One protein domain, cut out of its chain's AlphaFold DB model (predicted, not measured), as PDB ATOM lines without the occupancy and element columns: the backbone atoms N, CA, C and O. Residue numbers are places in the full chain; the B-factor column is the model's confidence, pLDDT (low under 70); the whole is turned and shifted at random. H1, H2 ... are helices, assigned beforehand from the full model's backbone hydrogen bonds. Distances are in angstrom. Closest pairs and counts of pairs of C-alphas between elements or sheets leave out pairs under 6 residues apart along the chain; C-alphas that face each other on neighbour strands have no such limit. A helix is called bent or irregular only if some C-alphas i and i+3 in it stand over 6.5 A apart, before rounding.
ATOM      1  N   TRP A   4     171.762 238.144 152.592       87.50
ATOM      2  CA  TRP A   4     171.860 239.538 152.176       87.50
ATOM      3  C   TRP A   4     172.726 240.369 153.134       87.50
ATOM      4  O   TRP A   4     173.661 241.037 152.700       87.50
ATOM      5  N   LEU A   5     172.487 240.269 154.449       83.50
ATOM      6  CA  LEU A   5     173.243 241.034 155.445       83.50
ATOM      7  C   LEU A   5     174.723 240.627 155.448       83.50
ATOM      8  O   LEU A   5     175.610 241.472 155.541       83.50
ATOM      9  N   ARG A   6     175.000 239.326 155.293       84.44
ATOM     10  CA  ARG A   6     176.370 238.809 155.177       84.44
ATOM     11  C   ARG A   6     177.072 239.342 153.927       84.44
ATOM     12  O   ARG A   6     178.257 239.667 154.005       84.44
ATOM     13  N   SER A   7     176.365 239.418 152.799       86.44
ATOM     14  CA  SER A   7     176.896 239.972 151.552       86.44
ATOM     15  C   SER A   7     177.251 241.450 151.714       86.44
ATOM     16  O   SER A   7     178.391 241.820 151.445       86.44
ATOM     17  N   VAL A   8     176.342 242.264 152.263       88.25
ATOM     18  CA  VAL A   8     176.582 243.699 152.490       88.25
ATOM     19  C   VAL A   8     177.787 243.932 153.405       88.25
ATOM     20  O   VAL A   8     178.674 244.711 153.063       88.25
ATOM     21  N   VAL A   9     177.875 243.224 154.535       87.38
ATOM     22  CA  VAL A   9     178.991 243.380 155.488       87.38
ATOM     23  C   VAL A   9     180.337 243.044 154.840       87.38
ATOM     24  O   VAL A   9     181.301 243.785 155.018       87.38
ATOM     25  N   ARG A  10     180.410 241.966 154.047       84.88
ATOM     26  CA  ARG A  10     181.646 241.545 153.363       84.88
ATOM     27  C   ARG A  10     182.110 242.507 152.267       84.88
ATOM     28  O   ARG A  10     183.260 242.407 151.857       84.88
ATOM     29  N   THR A  11     181.260 243.423 151.814       90.44
ATOM     30  CA  THR A  11     181.613 244.434 150.808       90.44
ATOM     31  C   THR A  11     181.889 245.790 151.444       90.44
ATOM     32  O   THR A  11     182.905 246.419 151.157       90.44
ATOM     33  N   VAL A  12     181.005 246.237 152.336       91.19
ATOM     34  CA  VAL A  12     181.067 247.583 152.913       91.19
ATOM     35  C   VAL A  12     182.204 247.708 153.920       91.19
ATOM     36  O   VAL A  12     182.895 248.723 153.914       91.19
ATOM     37  N   VAL A  13     182.443 246.689 154.758       89.31
ATOM     38  CA  VAL A  13     183.491 246.770 155.792       89.31
ATOM     39  C   VAL A  13     184.888 246.897 155.170       89.31
ATOM     40  O   VAL A  13     185.598 247.831 155.543       89.31
ATOM     41  N   PRO A  14     185.295 246.063 154.187       88.62
ATOM     42  CA  PRO A  14     186.577 246.260 153.511       88.62
ATOM     43  C   PRO A  14     186.684 247.608 152.789       88.62
ATOM     44  O   PRO A  14     187.725 248.257 152.862       88.62
ATOM     45  N   ALA A  15     185.609 248.062 152.131       92.00
ATOM     46  CA  ALA A  15     185.600 249.346 151.430       92.00
ATOM     47  C   ALA A  15     185.770 250.538 152.388       92.00
ATOM     48  O   ALA A  15     186.520 251.465 152.091       92.00
ATOM     49  N   ALA A  16     185.123 250.497 153.557       91.12
ATOM     50  CA  ALA A  16     185.252 251.529 154.581       91.12
ATOM     51  C   ALA A  16     186.689 251.626 155.120       91.12
ATOM     52  O   ALA A  16     187.215 252.729 155.268       91.12
ATOM     53  N   TRP A  17     187.351 250.487 155.353       89.69
ATOM     54  CA  TRP A  17     188.758 250.467 155.764       89.69
ATOM     55  C   TRP A  17     189.686 251.028 154.686       89.69
ATOM     56  O   TRP A  17     190.555 251.841 155.000       89.69
ATOM     57  N   ALA A  18     189.485 250.648 153.423       90.25
ATOM     58  CA  ALA A  18     190.268 251.186 152.314       90.25
ATOM     59  C   ALA A  18     190.108 252.712 152.194       90.25
ATOM     60  O   ALA A  18     191.099 253.430 152.086       90.25
ATOM     61  N   ALA A  19     188.873 253.214 152.292       92.81
ATOM     62  CA  ALA A  19     188.595 254.647 152.268       92.81
ATOM     63  C   ALA A  19     189.262 255.392 153.436       92.81
ATOM     64  O   ALA A  19     189.811 256.473 153.233       92.81
ATOM     65  N   LEU A  20     189.264 254.809 154.639       89.88
ATOM     66  CA  LEU A  20     189.931 255.396 155.802       89.88
ATOM     67  C   LEU A  20     191.446 255.508 155.599       89.88
ATOM     68  O   LEU A  20     192.024 256.548 155.909       89.88
ATOM     69  N   VAL A  21     192.089 254.461 155.074       88.69
ATOM     70  CA  VAL A  21     193.534 254.475 154.797       88.69
ATOM     71  C   VAL A  21     193.868 255.542 153.754       88.69
ATOM     72  O   VAL A  21     194.757 256.351 153.996       88.69
ATOM     73  N   VAL A  22     193.122 255.608 152.646       90.31
ATOM     74  CA  VAL A  22     193.307 256.642 151.608       90.31
ATOM     75  C   VAL A  22     193.101 258.051 152.171       90.31
ATOM     76  O   VAL A  22     193.840 258.978 151.853       90.31
ATOM     77  N   TRP A  23     192.106 258.233 153.038       88.00
ATOM     78  CA  TRP A  23     191.886 259.520 153.687       88.00
ATOM     79  C   TRP A  23     193.065 259.917 154.590       88.00
ATOM     80  O   TRP A  23     193.503 261.065 154.555       88.00
ATOM     81  N   LEU A  24     193.625 258.968 155.346       85.56
ATOM     82  CA  LEU A  24     194.797 259.210 156.190       85.56
ATOM     83  C   LEU A  24     196.049 259.545 155.378       85.56
ATOM     84  O   LEU A  24     196.816 260.409 155.794       85.56
ATOM     85  N   THR A  25     196.260 258.912 154.223       85.38
ATOM     86  CA  THR A  25     197.409 259.243 153.369       85.38
ATOM     87  C   THR A  25     197.270 260.636 152.753       85.38
ATOM     88  O   THR A  25     198.260 261.359 152.650       85.38
ATOM     89  N   HIS A  26     196.045 261.064 152.430       85.00
ATOM     90  CA  HIS A  26     195.757 262.418 151.943       85.00
ATOM     91  C   HIS A  26     195.963 263.524 152.986       85.00
ATOM     92  O   HIS A  26     196.223 264.662 152.598       85.00
ATOM     93  N   LEU A  27     195.879 263.227 154.288       84.44
ATOM     94  CA  LEU A  27     196.226 264.205 155.330       84.44
ATOM     95  C   LEU A  27     197.713 264.596 155.286       84.44
ATOM     96  O   LEU A  27     198.079 265.655 155.797       84.44
ATOM     97  N   GLY A  28     198.553 263.771 154.652       76.25
ATOM     98  CA  GLY A  28     199.993 263.965 154.597       76.25
ATOM     99  C   GLY A  28     200.667 263.739 155.951       76.25
ATOM    100  O   GLY A  28     200.028 263.503 156.978       76.25
ATOM    101  N   LEU A  29     201.997 263.788 155.949       74.50
ATOM    102  CA  LEU A  29     202.794 263.702 157.169       74.50
ATOM    103  C   LEU A  29     203.216 265.106 157.629       74.50
ATOM    104  O   LEU A  29     203.399 266.001 156.803       74.50
ATOM    105  N   PRO A  30     203.420 265.319 158.939       78.75
ATOM    106  CA  PRO A  30     204.088 266.514 159.436       78.75
ATOM    107  C   PRO A  30     205.482 266.660 158.799       78.75
ATOM    108  O   PRO A  30     206.169 265.643 158.652       78.75
ATOM    109  N   PRO A  31     205.952 267.889 158.513       75.50
ATOM    110  CA  PRO A  31     207.248 268.126 157.871       75.50
ATOM    111  C   PRO A  31     208.408 267.440 158.601       75.50
ATOM    112  O   PRO A  31     209.217 266.774 157.976       75.50
ATOM    113  N   ALA A  32     208.411 267.478 159.938       75.44
ATOM    114  CA  ALA A  32     209.440 266.841 160.761       75.44
ATOM    115  C   ALA A  32     209.540 265.315 160.565       75.44
ATOM    116  O   ALA A  32     210.620 264.742 160.692       75.44
ATOM    117  N   ILE A  33     208.418 264.650 160.270       73.12
ATOM    118  CA  ILE A  33     208.396 263.215 159.972       73.12
ATOM    119  C   ILE A  33     208.824 263.008 158.522       73.12
ATOM    120  O   ILE A  33     209.701 262.193 158.265       73.12
ATOM    121  N   LEU A  34     208.254 263.785 157.598       74.88
ATOM    122  CA  LEU A  34     208.576 263.753 156.171       74.88
ATOM    123  C   LEU A  34     210.074 263.935 155.905       74.88
ATOM    124  O   LEU A  34     210.628 263.185 155.114       74.88
ATOM    125  N   ASP A  35     210.736 264.847 156.609       76.62
ATOM    126  CA  ASP A  35     212.174 265.090 156.488       76.62
ATOM    127  C   ASP A  35     212.993 263.882 156.959       76.62
ATOM    128  O   ASP A  35     213.936 263.472 156.279       76.62
ATOM    129  N   ALA A  36     212.592 263.250 158.069       72.69
ATOM    130  CA  ALA A  36     213.255 262.063 158.615       72.69
ATOM    131  C   ALA A  36     213.143 260.827 157.703       72.69
ATOM    132  O   ALA A  36     214.003 259.948 157.749       72.69
ATOM    133  N   VAL A  37     212.098 260.753 156.874       71.62
ATOM    134  CA  VAL A  37     211.825 259.622 155.966       71.62
ATOM    135  C   VAL A  37     211.829 260.009 154.483       71.62
ATOM    136  O   VAL A  37     211.438 259.218 153.628       71.62
ATOM    137  N   SER A  38     212.333 261.198 154.163       65.00
ATOM    138  CA  SER A  38     212.321 261.815 152.827       65.00
ATOM    139  C   SER A  38     212.976 260.957 151.735       65.00
ATOM    140  O   SER A  38     212.601 261.053 150.569       65.00
ATOM    141  N   GLY A  39     213.893 260.053 152.101       69.25
ATOM    142  CA  GLY A  39     214.533 259.097 151.187       69.25
ATOM    143  C   GLY A  39     213.717 257.838 150.858       69.25
ATOM    144  O   GLY A  39     214.146 257.038 150.033       69.25
ATOM    145  N   LEU A  40     212.563 257.638 151.497       68.38
ATOM    146  CA  LEU A  40     211.759 256.412 151.399       68.38
ATOM    147  C   LEU A  40     210.460 256.591 150.580       68.38
ATOM    148  O   LEU A  40     209.736 255.623 150.348       68.38
ATOM    149  N   GLY A  41     210.171 257.808 150.102       67.88
ATOM    150  CA  GLY A  41     209.047 258.102 149.206       67.88
ATOM    151  C   GLY A  41     207.652 257.866 149.814       67.88
ATOM    152  O   GLY A  41     207.483 257.749 151.028       67.88
ATOM    153  N   GLY A  42     206.627 257.793 148.952       68.56
ATOM    154  CA  GLY A  42     205.214 257.655 149.356       68.56
ATOM    155  C   GLY A  42     204.887 256.379 150.143       68.56
ATOM    156  O   GLY A  42     203.916 256.350 150.892       68.56
ATOM    157  N   GLN A  43     205.748 255.362 150.058       77.38
ATOM    158  CA  GLN A  43     205.587 254.089 150.759       77.38
ATOM    159  C   GLN A  43     205.612 254.251 152.289       77.38
ATOM    160  O   GLN A  43     204.979 253.478 153.004       77.38
ATOM    161  N   VAL A  44     206.290 255.280 152.811       80.44
ATOM    162  CA  VAL A  44     206.273 255.559 154.256       80.44
ATOM    163  C   VAL A  44     204.957 256.161 154.702       80.44
ATOM    164  O   VAL A  44     204.464 255.798 155.765       80.44
ATOM    165  N   THR A  45     204.359 257.031 153.894       80.81
ATOM    166  CA  THR A  45     203.042 257.597 154.195       80.81
ATOM    167  C   THR A  45     202.001 256.488 154.329       80.81
ATOM    168  O   THR A  45     201.239 256.488 155.294       80.81
ATOM    169  N   ASP A  46     202.035 255.494 153.438       82.94
ATOM    170  CA  ASP A  46     201.138 254.335 153.489       82.94
ATOM    171  C   ASP A  46     201.361 253.485 154.750       82.94
ATOM    172  O   ASP A  46     200.405 253.108 155.433       82.94
ATOM    173  N   LEU A  47     202.622 253.216 155.108       83.94
ATOM    174  CA  LEU A  47     202.964 252.461 156.318       83.94
ATOM    175  C   LEU A  47     202.578 253.207 157.601       83.94
ATOM    176  O   LEU A  47     202.098 252.584 158.551       83.94
ATOM    177  N   VAL A  48     202.743 254.530 157.635       84.94
ATOM    178  CA  VAL A  48     202.318 255.357 158.771       84.94
ATOM    179  C   VAL A  48     200.797 255.375 158.871       84.94
ATOM    180  O   VAL A  48     200.268 255.168 159.962       84.94
ATOM    181  N   ALA A  49     200.086 255.548 157.756       87.19
ATOM    182  CA  ALA A  49     198.629 255.470 157.734       87.19
ATOM    183  C   ALA A  49     198.145 254.114 158.268       87.19
ATOM    184  O   ALA A  49     197.280 254.068 159.144       87.19
ATOM    185  N   LEU A  50     198.762 253.010 157.832       87.44
ATOM    186  CA  LEU A  50     198.460 251.671 158.334       87.44
ATOM    187  C   LEU A  50     198.728 251.539 159.841       87.44
ATOM    188  O   LEU A  50     197.892 251.000 160.568       87.44
ATOM    189  N   ALA A  51     199.864 252.045 160.329       87.38
ATOM    190  CA  ALA A  51     200.213 252.007 161.748       87.38
ATOM    191  C   ALA A  51     199.217 252.803 162.608       87.38
ATOM    192  O   ALA A  51     198.805 252.332 163.671       87.38
ATOM    193  N   VAL A  52     198.783 253.974 162.132       88.50
ATOM    194  CA  VAL A  52     197.761 254.803 162.787       88.50
ATOM    195  C   VAL A  52     196.424 254.067 162.843       88.50
ATOM    196  O   VAL A  52     195.824 253.988 163.916       88.50
ATOM    197  N   VAL A  53     195.983 253.474 161.727       89.75
ATOM    198  CA  VAL A  53     194.758 252.658 161.685       89.75
ATOM    199  C   VAL A  53     194.839 251.507 162.682       89.75
ATOM    200  O   VAL A  53     193.923 251.327 163.483       89.75
ATOM    201  N   TYR A  54     195.938 250.754 162.680       88.75
ATOM    202  CA  TYR A  54     196.128 249.622 163.581       88.75
ATOM    203  C   TYR A  54     196.090 250.042 165.055       88.75
ATOM    204  O   TYR A  54     195.377 249.437 165.857       88.75
ATOM    205  N   ALA A  55     196.816 251.102 165.418       89.62
ATOM    206  CA  ALA A  55     196.837 251.614 166.783       89.62
ATOM    207  C   ALA A  55     195.445 252.084 167.234       89.62
ATOM    208  O   ALA A  55     195.021 251.778 168.352       89.62
ATOM    209  N   ALA A  56     194.712 252.779 166.356       87.56
ATOM    210  CA  ALA A  56     193.348 253.221 166.621       87.56
ATOM    211  C   ALA A  56     192.400 252.031 166.831       87.56
ATOM    212  O   ALA A  56     191.670 252.000 167.821       87.56
ATOM    213  N   VAL A  57     192.466 251.023 165.955       89.19
ATOM    214  CA  VAL A  57     191.697 249.776 166.071       89.19
ATOM    215  C   VAL A  57     191.977 249.085 167.396       89.19
ATOM    216  O   VAL A  57     191.047 248.781 168.139       89.19
ATOM    217  N   ARG A  58     193.254 248.871 167.721       87.44
ATOM    218  CA  ARG A  58     193.655 248.136 168.922       87.44
ATOM    219  C   ARG A  58     193.260 248.865 170.201       87.44
ATOM    220  O   ARG A  58     192.915 248.229 171.193       87.44
ATOM    221  N   ARG A  59     193.293 250.199 170.182       87.62
ATOM    222  CA  ARG A  59     192.834 251.032 171.296       87.62
ATOM    223  C   ARG A  59     191.314 251.043 171.414       87.62
ATOM    224  O   ARG A  59     190.809 251.089 172.529       87.62
ATOM    225  N   ALA A  60     190.593 251.006 170.296       86.06
ATOM    226  CA  ALA A  60     189.138 250.955 170.291       86.06
ATOM    227  C   ALA A  60     188.616 249.590 170.755       86.06
ATOM    228  O   ALA A  60     187.650 249.567 171.505       86.06
ATOM    229  N   GLU A  61     189.271 248.487 170.373       85.81
ATOM    230  CA  GLU A  61     188.890 247.092 170.660       85.81
ATOM    231  C   GLU A  61     188.329 246.834 172.079       85.81
ATOM    232  O   GLU A  61     187.224 246.294 172.163       85.81
ATOM    233  N   PRO A  62     188.974 247.250 173.192       83.88
ATOM    234  CA  PRO A  62     188.438 247.047 174.546       83.88
ATOM    235  C   PRO A  62     187.166 247.853 174.864       83.88
ATOM    236  O   PRO A  62     186.457 247.526 175.814       83.88
ATOM    237  N   HIS A  63     186.872 248.907 174.102       86.44
ATOM    238  CA  HIS A  63     185.706 249.773 174.288       86.44
ATOM    239  C   HIS A  63     184.522 249.393 173.386       86.44
ATOM    240  O   HIS A  63     183.448 249.985 173.511       86.44
ATOM    241  N   VAL A  64     184.687 248.424 172.477       84.12
ATOM    242  CA  VAL A  64     183.651 248.040 171.510       84.12
ATOM    243  C   VAL A  64     182.920 246.772 171.962       84.12
ATOM    244  O   VAL A  64     183.561 245.809 172.385       84.12
ATOM    245  N   PRO A  65     181.583 246.694 171.821       85.38
ATOM    246  CA  PRO A  65     180.858 245.456 172.072       85.38
ATOM    247  C   PRO A  65     181.372 244.286 171.205       85.38
ATOM    248  O   PRO A  65     181.669 244.489 170.024       85.38
ATOM    249  N   PRO A  66     181.378 243.036 171.713       81.06
ATOM    250  CA  PRO A  66     181.937 241.882 170.996       81.06
ATOM    251  C   PRO A  66     181.297 241.620 169.628       81.06
ATOM    252  O   PRO A  66     181.952 241.136 168.707       81.06
ATOM    253  N   TRP A  67     180.006 241.930 169.478       80.19
ATOM    254  CA  TRP A  67     179.290 241.777 168.209       80.19
ATOM    255  C   TRP A  67     179.784 242.769 167.148       80.19
ATOM    256  O   TRP A  67     179.865 242.411 165.976       80.19
ATOM    257  N   LEU A  68     180.158 243.984 167.558       81.88
ATOM    258  CA  LEU A  68     180.636 245.035 166.668       81.88
ATOM    259  C   LEU A  68     182.107 244.808 166.303       81.88
ATOM    260  O   LEU A  68     182.463 244.913 165.133       81.88
ATOM    261  N   ALA A  69     182.929 244.370 167.263       84.06
ATOM    262  CA  ALA A  69     184.292 243.914 166.994       84.06
ATOM    263  C   ALA A  69     184.309 242.773 165.957       84.06
ATOM    264  O   ALA A  69     185.069 242.826 164.997       84.06
ATOM    265  N   ARG A  70     183.396 241.796 166.073       81.88
ATOM    266  CA  ARG A  70     183.264 240.702 165.092       81.88
ATOM    267  C   ARG A  70     182.867 241.163 163.689       81.88
ATOM    268  O   ARG A  70     183.254 240.522 162.717       81.88
ATOM    269  N   LEU A  71     182.076 242.231 163.575       81.06
ATOM    270  CA  LEU A  71     181.672 242.793 162.283       81.06
ATOM    271  C   LEU A  71     182.798 243.605 161.634       81.06
ATOM    272  O   LEU A  71     183.016 243.474 160.435       81.06
ATOM    273  N   LEU A  72     183.505 244.425 162.418       80.50
ATOM    274  CA  LEU A  72     184.523 245.355 161.917       80.50
ATOM    275  C   LEU A  72     185.895 244.704 161.713       80.50
ATOM    276  O   LEU A  72     186.597 245.053 160.766       80.50
ATOM    277  N   LEU A  73     186.268 243.783 162.602       81.25
ATOM    278  CA  LEU A  73     187.586 243.136 162.650       81.25
ATOM    279  C   LEU A  73     187.534 241.673 162.193       81.25
ATOM    280  O   LEU A  73     188.562 241.011 162.075       81.25
ATOM    281  N   GLY A  74     186.332 241.160 161.924       75.81
ATOM    282  CA  GLY A  74     186.109 239.751 161.641       75.81
ATOM    283  C   GLY A  74     186.109 238.882 162.900       75.81
ATOM    284  O   GLY A  74     186.147 239.342 164.040       75.81
TER     285      GLY A  74
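Overview. This is residues 4 to 74 of the 86 residues of an uncharacterized protein of Actinocrispum wychmicini (UniProt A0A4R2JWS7). Two long helices, H1 and H3, make a V: the last part of H1 meets the first part of H3, and their other ends spread apart. The short helix H2 and its links make the turn beyond the point of the V, and the short helix H4 folds back from the end of H3 into the open mouth, toward the first half of H1. The printed part has 71 residues with four named helices, in the order H1, H2, H3, H4, and no named strand; its class is all helix. The whole is loose, with a radius of gyration of the C-alphas of 15.1 A, and elongated, spanning 46 by 25 by 15 A.

Arrangement. H1, residues 4 to 26, is the longest helix and touches H3, residues 42 to 63, with residues 21 to 25 alone; H3 uses residues 45 to 53 alone. Their closest C-alphas, those of Leu 24 and Ala 49, are 5.6 A apart. The two helices run opposite ways at a steep tilt of 53 degrees. H4, residues 66 to 72, only just touches H1, with 3 pairs of C-alphas within 8 A; H1 touches H4 with residues 9 to 13 alone. The closest C-alphas there are those of Val 13 and Leu 72, 6.4 A apart, and the two run the same way at a steep tilt of 67 degrees. H3 and H4 are close but not clearly touching: their closest C-alphas, those of Glu 61 and Ala 69, are 6.7 A apart. They run opposite ways at a shallow tilt of 19 degrees. H2, residues 31 to 36, touches no helix but is near H3, with 5 pairs of C-alphas within 10 A; H2 and H4 are apart. Every O i to N i+4 pair is within hydrogen-bond range in H4, against 18 of 19 in H1, 1 of 2 in H2 and 16 of 18 in H3.

Along the chain. H1 begins at C-alpha 4, (171.860, 239.538, 152.176), and measures 33.1 A to C-alpha 26, (195.757, 262.418, 151.943). It is neither bent nor irregular, but only just: C-alphas 10 and 13 are 6.1 A apart. H3 measures 32.6 A from C-alpha 42 to C-alpha 63 and is irregular, only just, with C-alphas 59 and 62 at 6.8 A. H2 has 6 residues, and H4, with 7, ends at C-alpha 72, (184.523, 245.355, 161.917).

Size, cuts and confidence. The two C-alphas farthest apart, those of Trp 4 and Asp 35, are 47.9 A apart. The printed part has no cut, and the links H1 to H2, H2 to H3 and H3 to H4 are tight. The mean pLDDT of the printed part is 83.2; residues 38 to 42, of which Gly 42 belongs to H3, are under 70.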